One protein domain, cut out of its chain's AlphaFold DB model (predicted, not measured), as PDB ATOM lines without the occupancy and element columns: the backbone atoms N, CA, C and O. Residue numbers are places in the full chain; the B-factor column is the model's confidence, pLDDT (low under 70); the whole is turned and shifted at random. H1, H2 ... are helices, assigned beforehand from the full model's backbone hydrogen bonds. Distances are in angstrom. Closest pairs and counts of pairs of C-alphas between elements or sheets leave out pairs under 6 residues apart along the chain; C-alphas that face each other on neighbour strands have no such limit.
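Overview. This is residues 423 to 508 of the 522 residues of an uncharacterized protein of Parasteatoda tepidariorum (UniProt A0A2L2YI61). A helical hairpin of two long helices, H4 and H5, has the three earlier helices along one side of it: H1 by the hairpin's turn, short H3 at its open end, and H2 between H1 and H3. The printed part has 86 residues with five named helices, H1 to H5 in chain order, and no named strand; the class is all helix. It is compact, with a radius of gyration of the C-alphas of 12.5 A and spans of 34 by 27 by 21 A.

Along the chain. H1, residues 423 to 429, begins at C-alpha 423 (-51.046, -34.335, -45.733) and is 9.8 A long. H2, residues 440 to 452, is 18.8 A long, and H3, residues 456 to 460, 6.1 A. H4, residues 467 to 483, is 24.4 A long. H5, residues 490 to 507, is 27.3 A long and ends at C-alpha 507 (-25.421, -33.230, -39.610).

Arrangement. H1 touches residues 477 to 481 of H4, the closest C-alphas being those of Ile 427 and Gln 480, 6.7 A apart. H2 touches H3 at Val 450 and Pro 456, their closest C-alphas, 5.7 A apart. H3 touches H5 too, closest at the C-alphas of Pro 456 and Phe 506, 5.3 A apart. H4 and H5 form a hairpin, opposite ways at a shallow tilt of 34 degrees, only just short of steep; their closest C-alphas, of Val 478 and Met 496, are 7.0 A apart. H2 and H4 are apart. Each O i to N i+4 pair is within hydrogen-bond range in H1, H3 and H4, against 8 of 9 in H2 and 12 of 14 in H5.

Size, cuts and confidence. The farthest C-alphas, of Asp 465 and Ala 487, are 35.3 A apart. The printed part has no cut and no long link. Residues 454 and 485 have pLDDT under 70.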
ATOM      1  N   ARG A 423     -51.756 -34.538 -44.464       88.81
ATOM      2  CA  ARG A 423     -51.046 -34.335 -45.733       88.81
ATOM      3  C   ARG A 423     -49.667 -34.998 -45.757       88.81
ATOM      4  O   ARG A 423     -49.270 -35.545 -46.778       88.81
ATOM      5  N   ILE A 424     -48.940 -34.981 -44.642       90.81
ATOM      6  CA  ILE A 424     -47.636 -35.650 -44.541       90.81
ATOM      7  C   ILE A 424     -47.809 -37.168 -44.589       90.81
ATOM      8  O   ILE A 424     -47.026 -37.852 -45.242       90.81
ATOM      9  N   LYS A 425     -48.865 -37.698 -43.960       93.06
ATOM     10  CA  LYS A 425     -49.216 -39.123 -44.067       93.06
ATOM     11  C   LYS A 425     -49.548 -39.516 -45.506       93.06
ATOM     12  O   LYS A 425     -49.066 -40.546 -45.962       93.06
ATOM     13  N   GLU A 426     -50.308 -38.688 -46.226       91.12
ATOM     14  CA  GLU A 426     -50.584 -38.886 -47.659       91.12
ATOM     15  C   GLU A 426     -49.287 -38.939 -48.472       91.12
ATOM     16  O   GLU A 426     -49.086 -39.894 -49.213       91.12
ATOM     17  N   ILE A 427     -48.376 -37.981 -48.276       89.00
ATOM     18  CA  ILE A 427     -47.070 -37.942 -48.957       89.00
ATOM     19  C   ILE A 427     -46.244 -39.198 -48.675       89.00
ATOM     20  O   ILE A 427     -45.614 -39.740 -49.572       89.00
ATOM     21  N   ILE A 428     -46.222 -39.685 -47.435       90.75
ATOM     22  CA  ILE A 428     -45.481 -40.912 -47.114       90.75
ATOM     23  C   ILE A 428     -46.123 -42.127 -47.801       90.75
ATOM     24  O   ILE A 428     -45.409 -43.016 -48.257       90.75
ATOM     25  N   ASN A 429     -47.454 -42.151 -47.912       90.88
ATOM     26  CA  ASN A 429     -48.198 -43.246 -48.532       90.88
ATOM     27  C   ASN A 429     -48.132 -43.266 -50.067       90.88
ATOM     28  O   ASN A 429     -48.331 -44.329 -50.644       90.88
ATOM     29  N   THR A 430     -47.857 -42.144 -50.744       86.81
ATOM     30  CA  THR A 430     -47.702 -42.124 -52.214       86.81
ATOM     31  C   THR A 430     -46.399 -42.759 -52.689       86.81
ATOM     32  O   THR A 430     -46.205 -42.952 -53.888       86.81
ATOM     33  N   ARG A 431     -45.488 -43.079 -51.769       82.00
ATOM     34  CA  ARG A 431     -44.185 -43.647 -52.089       82.00
ATOM     35  C   ARG A 431     -44.210 -45.166 -52.044       82.00
ATOM     36  O   ARG A 431     -44.613 -45.761 -51.046       82.00
ATOM     37  N   GLU A 432     -43.648 -45.795 -53.069       81.44
ATOM     38  CA  GLU A 432     -43.247 -47.197 -52.975       81.44
ATOM     39  C   GLU A 432     -42.149 -47.343 -51.914       81.44
ATOM     40  O   GLU A 432     -41.116 -46.668 -51.967       81.44
ATOM     41  N   LYS A 433     -42.387 -48.207 -50.919       78.88
ATOM     42  CA  LYS A 433     -41.441 -48.438 -49.824       78.88
ATOM     43  C   LYS A 433     -40.129 -48.987 -50.373       78.88
ATOM     44  O   LYS A 433     -40.092 -50.097 -50.902       78.88
ATOM     45  N   LYS A 434     -39.039 -48.247 -50.173       82.56
ATOM     46  CA  LYS A 434     -37.687 -48.773 -50.397       82.56
ATOM     47  C   LYS A 434     -37.200 -49.528 -49.161       82.56
ATOM     48  O   LYS A 434     -37.624 -49.253 -48.038       82.56
ATOM     49  N   GLN A 435     -36.297 -50.484 -49.364       79.12
ATOM     50  CA  GLN A 435     -35.675 -51.224 -48.269       79.12
ATOM     51  C   GLN A 435     -34.929 -50.257 -47.330       79.12
ATOM     52  O   GLN A 435     -34.137 -49.436 -47.787       79.12
ATOM     53  N   GLY A 436     -35.205 -50.341 -46.024       78.06
ATOM     54  CA  GLY A 436     -34.591 -49.491 -44.991       78.06
ATOM     55  C   GLY A 436     -35.350 -48.201 -44.644       78.06
ATOM     56  O   GLY A 436     -34.918 -47.479 -43.746       78.06
ATOM     57  N   GLU A 437     -36.474 -47.911 -45.308       88.81
ATOM     58  CA  GLU A 437     -37.317 -46.753 -44.984       88.81
ATOM     59  C   GLU A 437     -38.271 -47.030 -43.822       88.81
ATOM     60  O   GLU A 437     -38.874 -48.100 -43.731       88.81
ATOM     61  N   LEU A 438     -38.449 -46.030 -42.957       89.75
ATOM     62  CA  LEU A 438     -39.354 -46.127 -41.817       89.75
ATOM     63  C   LEU A 438     -40.813 -45.963 -42.257       89.75
ATOM     64  O   LEU A 438     -41.157 -45.106 -43.073       89.75
ATOM     65  N   THR A 439     -41.700 -46.756 -41.672       92.38
ATOM     66  CA  THR A 439     -43.151 -46.616 -41.812       92.38
ATOM     67  C   THR A 439     -43.674 -45.360 -41.104       92.38
ATOM     68  O   THR A 439     -42.983 -44.754 -40.289       92.38
ATOM     69  N   ILE A 440     -44.928 -44.970 -41.367       92.62
ATOM     70  CA  ILE A 440     -45.569 -43.820 -40.697       92.62
ATOM     71  C   ILE A 440     -45.511 -43.956 -39.169       92.62
ATOM     72  O   ILE A 440     -45.194 -42.988 -38.483       92.62
ATOM     73  N   VAL A 441     -45.775 -45.154 -38.640       92.06
ATOM     74  CA  VAL A 441     -45.776 -45.420 -37.192       92.06
ATOM     75  C   VAL A 441     -44.369 -45.264 -36.607       92.06
ATOM     76  O   VAL A 441     -44.187 -44.642 -35.560       92.06
ATOM     77  N   GLU A 442     -43.355 -45.769 -37.308       93.19
ATOM     78  CA  GLU A 442     -41.955 -45.644 -36.897       93.19
ATOM     79  C   GLU A 442     -41.459 -44.198 -36.993       93.19
ATOM     80  O   GLU A 442     -40.754 -43.732 -36.099       93.19
ATOM     81  N   LEU A 443     -41.881 -43.452 -38.020       93.38
ATOM     82  CA  LEU A 443     -41.595 -42.024 -38.157       93.38
ATOM     83  C   LEU A 443     -42.237 -41.208 -37.031       93.38
ATOM     84  O   LEU A 443     -41.571 -40.357 -36.442       93.38
ATOM     85  N   GLU A 444     -43.492 -41.482 -36.665       93.50
ATOM     86  CA  GLU A 444     -44.139 -40.843 -35.512       93.50
ATOM     87  C   GLU A 444     -43.383 -41.143 -34.210       93.50
ATOM     88  O   GLU A 444     -43.111 -40.230 -33.419       93.50
ATOM     89  N   ALA A 445     -42.978 -42.396 -33.986       92.50
ATOM     90  CA  ALA A 445     -42.185 -42.781 -32.820       92.50
ATOM     91  C   ALA A 445     -40.807 -42.090 -32.799       92.50
ATOM     92  O   ALA A 445     -40.366 -41.604 -31.748       92.50
ATOM     93  N   PHE A 446     -40.159 -41.985 -33.961       93.62
ATOM     94  CA  PHE A 446     -38.904 -41.268 -34.149       93.62
ATOM     95  C   PHE A 446     -39.055 -39.776 -33.822       93.62
ATOM     96  O   PHE A 446     -38.322 -39.258 -32.973       93.62
ATOM     97  N   PHE A 447     -40.039 -39.081 -34.401       93.31
ATOM     98  CA  PHE A 447     -40.265 -37.652 -34.153       93.31
ATOM     99  C   PHE A 447     -40.568 -37.360 -32.680       93.31
ATOM    100  O   PHE A 447     -40.046 -36.396 -32.108       93.31
ATOM    101  N   ASN A 448     -41.338 -38.231 -32.028       90.50
ATOM    102  CA  ASN A 448     -41.606 -38.149 -30.596       90.50
ATOM    103  C   ASN A 448     -40.340 -38.296 -29.741       90.50
ATOM    104  O   ASN A 448     -40.197 -37.617 -28.718       90.50
ATOM    105  N   HIS A 449     -39.393 -39.135 -30.165       88.19
ATOM    106  CA  HIS A 449     -38.107 -39.281 -29.493       88.19
ATOM    107  C   HIS A 449     -37.155 -38.109 -29.746       88.19
ATOM    108  O   HIS A 449     -36.494 -37.658 -28.805       88.19
ATOM    109  N   VAL A 450     -37.106 -37.575 -30.970       90.00
ATOM    110  CA  VAL A 450     -36.269 -36.407 -31.289       90.00
ATOM    111  C   VAL A 450     -36.764 -35.159 -30.565       90.00
ATOM    112  O   VAL A 450     -35.962 -34.386 -30.055       90.00
ATOM    113  N   LYS A 451     -38.078 -34.978 -30.397       82.19
ATOM    114  CA  LYS A 451     -38.611 -33.850 -29.614       82.19
ATOM    115  C   LYS A 451     -38.115 -33.845 -28.158       82.19
ATOM    116  O   LYS A 451     -37.976 -32.778 -27.567       82.19
ATOM    117  N   LYS A 452     -37.805 -35.021 -27.592       74.50
ATOM    118  CA  LYS A 452     -37.295 -35.188 -26.218       74.50
ATOM    119  C   LYS A 452     -35.762 -35.118 -26.106       74.50
ATOM    120  O   LYS A 452     -35.260 -34.881 -25.009       74.50
ATOM    121  N   LYS A 453     -35.008 -35.344 -27.191       70.31
ATOM    122  CA  LYS A 453     -33.538 -35.497 -27.185       70.31
ATOM    123  C   LYS A 453     -32.870 -34.524 -28.165       70.31
ATOM    124  O   LYS A 453     -33.302 -34.377 -29.295       70.31
ATOM    125  N   MET A 454     -31.759 -33.894 -27.776       67.50
ATOM    126  CA  MET A 454     -31.162 -32.816 -28.588       67.50
ATOM    127  C   MET A 454     -30.441 -33.250 -29.878       67.50
ATOM    128  O   MET A 454     -30.178 -32.385 -30.706       67.50
ATOM    129  N   SER A 455     -30.111 -34.532 -30.071       86.12
ATOM    130  CA  SER A 455     -29.311 -34.984 -31.225       86.12
ATOM    131  C   SER A 455     -30.081 -35.964 -32.128       86.12
ATOM    132  O   SER A 455     -30.118 -37.159 -31.802       86.12
ATOM    133  N   PRO A 456     -30.642 -35.507 -33.264       88.31
ATOM    134  CA  PRO A 456     -31.415 -36.340 -34.191       88.31
ATOM    135  C   PRO A 456     -30.647 -37.575 -34.676       88.31
ATOM    136  O   PRO A 456     -31.180 -38.678 -34.629       88.31
ATOM    137  N   ALA A 457     -29.358 -37.429 -35.003       87.81
ATOM    138  CA  ALA A 457     -28.522 -38.531 -35.482       87.81
ATOM    139  C   ALA A 457     -28.353 -39.678 -34.467       87.81
ATOM    140  O   ALA A 457     -28.301 -40.844 -34.849       87.81
ATOM    141  N   LYS A 458     -28.288 -39.384 -33.157       88.25
ATOM    142  CA  LYS A 458     -28.208 -40.446 -32.132       88.25
ATOM    143  C   LYS A 458     -29.540 -41.162 -31.952       88.25
ATOM    144  O   LYS A 458     -29.544 -42.339 -31.619       88.25
ATOM    145  N   VAL A 459     -30.646 -40.443 -32.127       90.38
ATOM    146  CA  VAL A 459     -31.984 -41.032 -32.071       90.38
ATOM    147  C   VAL A 459     -32.216 -41.901 -33.300       90.38
ATOM    148  O   VAL A 459     -32.698 -43.008 -33.141       90.38
ATOM    149  N   ALA A 460     -31.797 -41.456 -34.487       91.31
ATOM    150  CA  ALA A 460     -31.932 -42.202 -35.739       91.31
ATOM    151  C   ALA A 460     -31.344 -43.618 -35.652       91.31
ATOM    152  O   ALA A 460     -32.009 -44.575 -36.030       91.31
ATOM    153  N   LYS A 461     -30.164 -43.758 -35.030       90.56
ATOM    154  CA  LYS A 461     -29.508 -45.054 -34.773       90.56
ATOM    155  C   LYS A 461     -30.311 -46.023 -33.892       90.56
ATOM    156  O   LYS A 461     -29.928 -47.174 -33.773       90.56
ATOM    157  N   GLN A 462     -31.367 -45.562 -33.215       91.25
ATOM    158  CA  GLN A 462     -32.260 -46.422 -32.426       91.25
ATOM    159  C   GLN A 462     -33.394 -47.020 -33.267       91.25
ATOM    160  O   GLN A 462     -34.056 -47.938 -32.799       91.25
ATOM    161  N   PHE A 463     -33.647 -46.471 -34.459       89.44
ATOM    162  CA  PHE A 463     -34.777 -46.841 -35.316       89.44
ATOM    163  C   PHE A 463     -34.343 -47.495 -36.627       89.44
ATOM    164  O   PHE A 463     -35.125 -48.231 -37.212       89.44
ATOM    165  N   THR A 464     -33.127 -47.227 -37.107       91.06
ATOM    166  CA  THR A 464     -32.599 -47.838 -38.329       91.06
ATOM    167  C   THR A 464     -31.078 -47.954 -38.271       91.06
ATOM    168  O   THR A 464     -30.400 -47.084 -37.712       91.06
ATOM    169  N   ASP A 465     -30.553 -49.011 -38.890       89.00
ATOM    170  CA  ASP A 465     -29.118 -49.186 -39.124       89.00
ATOM    171  C   ASP A 465     -28.623 -48.268 -40.253       89.00
ATOM    172  O   ASP A 465     -27.472 -47.822 -40.243       89.00
ATOM    173  N   ASP A 466     -29.514 -47.896 -41.182       91.25
ATOM    174  CA  ASP A 466     -29.217 -46.978 -42.277       91.25
ATOM    175  C   ASP A 466     -29.725 -45.560 -41.981       91.25
ATOM    176  O   ASP A 466     -30.765 -45.083 -42.449       91.25
ATOM    177  N   VAL A 467     -28.929 -44.847 -41.188       91.00
ATOM    178  CA  VAL A 467     -29.176 -43.444 -40.837       91.00
ATOM    179  C   VAL A 467     -29.211 -42.537 -42.075       91.00
ATOM    180  O   VAL A 467     -29.916 -41.523 -42.065       91.00
ATOM    181  N   GLN A 468     -28.472 -42.875 -43.139       89.44
ATOM    182  CA  GLN A 468     -28.471 -42.085 -44.373       89.44
ATOM    183  C   GLN A 468     -29.770 -42.290 -45.153       89.44
ATOM    184  O   GLN A 468     -30.318 -41.305 -45.652       89.44
ATOM    185  N   CYS A 469     -30.310 -43.511 -45.187       91.69
ATOM    186  CA  CYS A 469     -31.618 -43.796 -45.775       91.69
ATOM    187  C   CYS A 469     -32.736 -43.032 -45.056       91.69
ATOM    188  O   CYS A 469     -33.501 -42.327 -45.714       91.69
ATOM    189  N   LEU A 470     -32.771 -43.034 -43.715       93.12
ATOM    190  CA  LEU A 470     -33.746 -42.221 -42.972       93.12
ATOM    191  C   LEU A 470     -33.600 -40.731 -43.295       93.12
ATOM    192  O   LEU A 470     -34.583 -40.039 -43.539       93.12
ATOM    193  N   LYS A 471     -32.372 -40.214 -43.339       93.19
ATOM    194  CA  LYS A 471     -32.136 -38.812 -43.691       93.19
ATOM    195  C   LYS A 471     -32.609 -38.488 -45.112       93.19
ATOM    196  O   LYS A 471     -33.212 -37.436 -45.323       93.19
ATOM    197  N   ALA A 472     -32.362 -39.377 -46.072       91.75
ATOM    198  CA  ALA A 472     -32.848 -39.242 -47.441       91.75
ATOM    199  C   ALA A 472     -34.383 -39.282 -47.499       91.75
ATOM    200  O   ALA A 472     -34.983 -38.440 -48.164       91.75
ATOM    201  N   GLN A 473     -35.019 -40.177 -46.737       94.31
ATOM    202  CA  GLN A 473     -36.472 -40.257 -46.602       94.31
ATOM    203  C   GLN A 473     -37.060 -38.956 -46.038       94.31
ATOM    204  O   GLN A 473     -38.020 -38.424 -46.590       94.31
ATOM    205  N   LEU A 474     -36.470 -38.398 -44.976       94.69
ATOM    206  CA  LEU A 474     -36.918 -37.134 -44.385       94.69
ATOM    207  C   LEU A 474     -36.768 -35.959 -45.364       94.69
ATOM    208  O   LEU A 474     -37.694 -35.162 -45.491       94.69
ATOM    209  N   LYS A 475     -35.646 -35.871 -46.094       92.62
ATOM    210  CA  LYS A 475     -35.457 -34.863 -47.156       92.62
ATOM    211  C   LYS A 475     -36.487 -35.010 -48.274       92.62
ATOM    212  O   LYS A 475     -37.015 -34.012 -48.750       92.62
ATOM    213  N   TRP A 476     -36.794 -36.243 -48.664       93.88
ATOM    214  CA  TRP A 476     -37.804 -36.522 -49.675       93.88
ATOM    215  C   TRP A 476     -39.203 -36.084 -49.220       93.88
ATOM    216  O   TRP A 476     -39.907 -35.447 -49.995       93.88
ATOM    217  N   ILE A 477     -39.584 -36.332 -47.958       92.50
ATOM    218  CA  ILE A 477     -40.865 -35.851 -47.401       92.50
ATOM    219  C   ILE A 477     -40.951 -34.321 -47.501       92.50
ATOM    220  O   ILE A 477     -41.981 -33.796 -47.926       92.50
ATOM    221  N   VAL A 478     -39.867 -33.614 -47.154       92.62
ATOM    222  CA  VAL A 478     -39.783 -32.151 -47.288       92.62
ATOM    223  C   VAL A 478     -39.967 -31.717 -48.736       92.62
ATOM    224  O   VAL A 478     -40.828 -30.889 -49.026       92.62
ATOM    225  N   GLN A 479     -39.236 -32.338 -49.657       89.25
ATOM    226  CA  GLN A 479     -39.333 -32.040 -51.079       89.25
ATOM    227  C   GLN A 479     -40.756 -32.249 -51.618       89.25
ATOM    228  O   GLN A 479     -41.307 -31.367 -52.271       89.25
ATOM    229  N   GLN A 480     -41.384 -33.388 -51.320       88.62
ATOM    230  CA  GLN A 480     -42.732 -33.701 -51.804       88.62
ATOM    231  C   GLN A 480     -43.804 -32.781 -51.225       88.62
ATOM    232  O   GLN A 480     -44.745 -32.404 -51.929       88.62
ATOM    233  N   TYR A 481     -43.656 -32.388 -49.957       89.06
ATOM    234  CA  TYR A 481     -44.560 -31.429 -49.340       89.06
ATOM    235  C   TYR A 481     -44.612 -30.123 -50.134       89.06
ATOM    236  O   TYR A 481     -45.712 -29.650 -50.426       89.06
ATOM    237  N   TYR A 482     -43.453 -29.598 -50.540       85.25
ATOM    238  CA  TYR A 482     -43.359 -28.345 -51.289       85.25
ATOM    239  C   TYR A 482     -43.664 -28.469 -52.782       85.25
ATOM    240  O   TYR A 482     -44.108 -27.495 -53.381       85.25
ATOM    241  N   MET A 483     -43.488 -29.650 -53.380       81.56
ATOM    242  CA  MET A 483     -43.844 -29.893 -54.785       81.56
ATOM    243  C   MET A 483     -45.356 -30.045 -55.005       81.56
ATOM    244  O   MET A 483     -45.839 -29.861 -56.117       81.56
ATOM    245  N   THR A 484     -46.126 -30.373 -53.963       76.50
ATOM    246  CA  THR A 484     -47.576 -30.570 -54.093       76.50
ATOM    247  C   THR A 484     -48.319 -29.227 -53.943       76.50
ATOM    248  O   THR A 484     -48.281 -28.649 -52.855       76.50
ATOM    249  N   PRO A 485     -49.076 -28.737 -54.947       60.38
ATOM    250  CA  PRO A 485     -49.678 -27.390 -54.960       60.38
ATOM    251  C   PRO A 485     -50.885 -27.195 -54.014       60.38
ATOM    252  O   PRO A 485     -51.647 -26.240 -54.150       60.38
ATOM    253  N   LYS A 486     -51.089 -28.078 -53.031       77.19
ATOM    254  CA  LYS A 486     -52.173 -27.943 -52.045       77.19
ATOM    255  C   LYS A 486     -51.832 -26.832 -51.041       77.19
ATOM    256  O   LYS A 486     -50.711 -26.789 -50.528       77.19
ATOM    257  N   ALA A 487     -52.796 -25.973 -50.701       72.44
ATOM    258  CA  ALA A 487     -52.645 -25.013 -49.605       72.44
ATOM    259  C   ALA A 487     -52.367 -25.771 -48.293       72.44
ATOM    260  O   ALA A 487     -53.113 -26.676 -47.921       72.44
ATOM    261  N   GLY A 488     -51.243 -25.473 -47.635       75.31
ATOM    262  CA  GLY A 488     -50.890 -26.087 -46.352       75.31
ATOM    263  C   GLY A 488     -51.738 -25.524 -45.218       75.31
ATOM    264  O   GLY A 488     -52.052 -24.333 -45.202       75.31
ATOM    265  N   THR A 489     -52.093 -26.362 -44.249       87.31
ATOM    266  CA  THR A 489     -52.667 -25.882 -42.989       87.31
ATOM    267  C   THR A 489     -51.580 -25.236 -42.125       87.31
ATOM    268  O   THR A 489     -50.390 -25.531 -42.253       87.31
ATOM    269  N   GLY A 490     -51.970 -24.384 -41.173       84.69
ATOM    270  CA  GLY A 490     -51.016 -23.813 -40.213       84.69
ATOM    271  C   GLY A 490     -50.330 -24.861 -39.319       84.69
ATOM    272  O   GLY A 490     -49.316 -24.560 -38.687       84.69
ATOM    273  N   GLU A 491     -50.875 -26.077 -39.230       87.62
ATOM    274  CA  GLU A 491     -50.240 -27.222 -38.571       87.62
ATOM    275  C   GLU A 491     -49.165 -27.850 -39.459       87.62
ATOM    276  O   GLU A 491     -48.056 -28.095 -38.976       87.62
ATOM    277  N   ASP A 492     -49.448 -28.008 -40.756       88.38
ATOM    278  CA  ASP A 492     -48.485 -28.503 -41.739       88.38
ATOM    279  C   ASP A 492     -47.241 -27.608 -41.781       88.38
ATOM    280  O   ASP A 492     -46.123 -28.080 -41.581       88.38
ATOM    281  N   SER A 493     -47.421 -26.292 -41.937       86.00
ATOM    282  CA  SER A 493     -46.301 -25.342 -41.992       86.00
ATOM    283  C   SER A 493     -45.462 -25.340 -40.710       86.00
ATOM    284  O   SER A 493     -44.237 -25.227 -40.766       86.00
ATOM    285  N   ARG A 494     -46.098 -25.489 -39.538       88.94
ATOM    286  CA  ARG A 494     -45.385 -25.588 -38.252       88.94
ATOM    287  C   ARG A 494     -44.582 -26.880 -38.152       88.94
ATOM    288  O   ARG A 494     -43.451 -26.846 -37.664       88.94
ATOM    289  N   PHE A 495     -45.150 -27.995 -38.603       93.06
ATOM    290  CA  PHE A 495     -44.459 -29.276 -38.639       93.06
ATOM    291  C   PHE A 495     -43.261 -29.240 -39.600       93.06
ATOM    292  O   PHE A 495     -42.166 -29.638 -39.208       93.06
ATOM    293  N   MET A 496     -43.430 -28.690 -40.804       92.94
ATOM    294  CA  MET A 496     -42.371 -28.621 -41.816       92.94
ATOM    295  C   MET A 496     -41.195 -27.752 -41.385       92.94
ATOM    296  O   MET A 496     -40.057 -28.212 -41.416       92.94
ATOM    297  N   LYS A 497     -41.469 -26.565 -40.837       90.44
ATOM    298  CA  LYS A 497     -40.421 -25.698 -40.284       90.44
ATOM    299  C   LYS A 497     -39.643 -26.373 -39.148       90.44
ATOM    300  O   LYS A 497     -38.444 -26.160 -38.975       90.44
ATOM    301  N   TRP A 498     -40.320 -27.191 -38.338       93.50
ATOM    302  CA  TRP A 498     -39.666 -27.986 -37.299       93.50
ATOM    303  C   TRP A 498     -38.823 -29.132 -37.882       93.50
ATOM    304  O   TRP A 498     -37.719 -29.377 -37.388       93.50
ATOM    305  N   LEU A 499     -39.321 -29.810 -38.921       93.12
ATOM    306  CA  LEU A 499     -38.640 -30.894 -39.631       93.12
ATOM    307  C   LEU A 499     -37.361 -30.402 -40.329       93.12
ATOM    308  O   LEU A 499     -36.312 -31.019 -40.161       93.12
ATOM    309  N   GLU A 500     -37.407 -29.263 -41.019       91.25
ATOM    310  CA  GLU A 500     -36.235 -28.601 -41.621       91.25
ATOM    311  C   GLU A 500     -35.182 -28.255 -40.568       91.25
ATOM    312  O   GLU A 500     -34.042 -28.707 -40.642       91.25
ATOM    313  N   GLY A 501     -35.587 -27.567 -39.494       89.88
ATOM    314  CA  GLY A 501     -34.667 -27.239 -38.405       89.88
ATOM    315  C   GLY A 501     -34.126 -28.475 -37.672       89.88
ATOM    316  O   GLY A 501     -33.103 -28.411 -36.987       89.88
ATOM    317  N   MET A 502     -34.801 -29.624 -37.751       91.81
ATOM    318  CA  MET A 502     -34.262 -30.905 -37.292       91.81
ATOM    319  C   MET A 502     -33.251 -31.489 -38.291       91.81
ATOM    320  O   MET A 502     -32.241 -32.023 -37.835       91.81
ATOM    321  N   LEU A 503     -33.487 -31.379 -39.602       92.38
ATOM    322  CA  LEU A 503     -32.563 -31.816 -40.655       92.38
ATOM    323  C   LEU A 503     -31.243 -31.032 -40.632       92.38
ATOM    324  O   LEU A 503     -30.182 -31.649 -40.695       92.38
ATOM    325  N   ASP A 504     -31.282 -29.719 -40.407       87.25
ATOM    326  CA  ASP A 504     -30.070 -28.895 -40.233       87.25
ATOM    327  C   ASP A 504     -29.240 -29.343 -39.020       87.25
ATOM    328  O   ASP A 504     -28.002 -29.327 -39.005       87.25
ATOM    329  N   ARG A 505     -29.939 -29.799 -37.975       87.56
ATOM    330  CA  ARG A 505     -29.348 -30.364 -36.752       87.56
ATOM    331  C   ARG A 505     -28.926 -31.820 -36.881       87.56
ATOM    332  O   ARG A 505     -28.348 -32.372 -35.945       87.56
ATOM    333  N   PHE A 506     -29.245 -32.457 -37.999       86.88
ATOM    334  CA  PHE A 506     -28.960 -33.866 -38.219       86.88
ATOM    335  C   PHE A 506     -27.471 -34.088 -38.498       86.88
ATOM    336  O   PHE A 506     -26.897 -35.039 -37.972       86.88
ATOM    337  N   ASP A 507     -26.845 -33.172 -39.248       75.19
ATOM    338  CA  ASP A 507     -25.421 -33.230 -39.610       75.19
ATOM    339  C   ASP A 507     -24.526 -32.335 -38.762       75.19
ATOM    340  O   ASP A 507     -23.312 -32.541 -38.706       75.19
ATOM    341  N   SER A 508     -25.093 -31.318 -38.112       70.88
ATOM    342  CA  SER A 508     -24.271 -30.416 -37.321       70.88
ATOM    343  C   SER A 508     -23.729 -31.140 -36.091       70.88
ATOM    344  O   SER A 508     -24.456 -31.628 -35.220       70.88
TER     345      SER A 508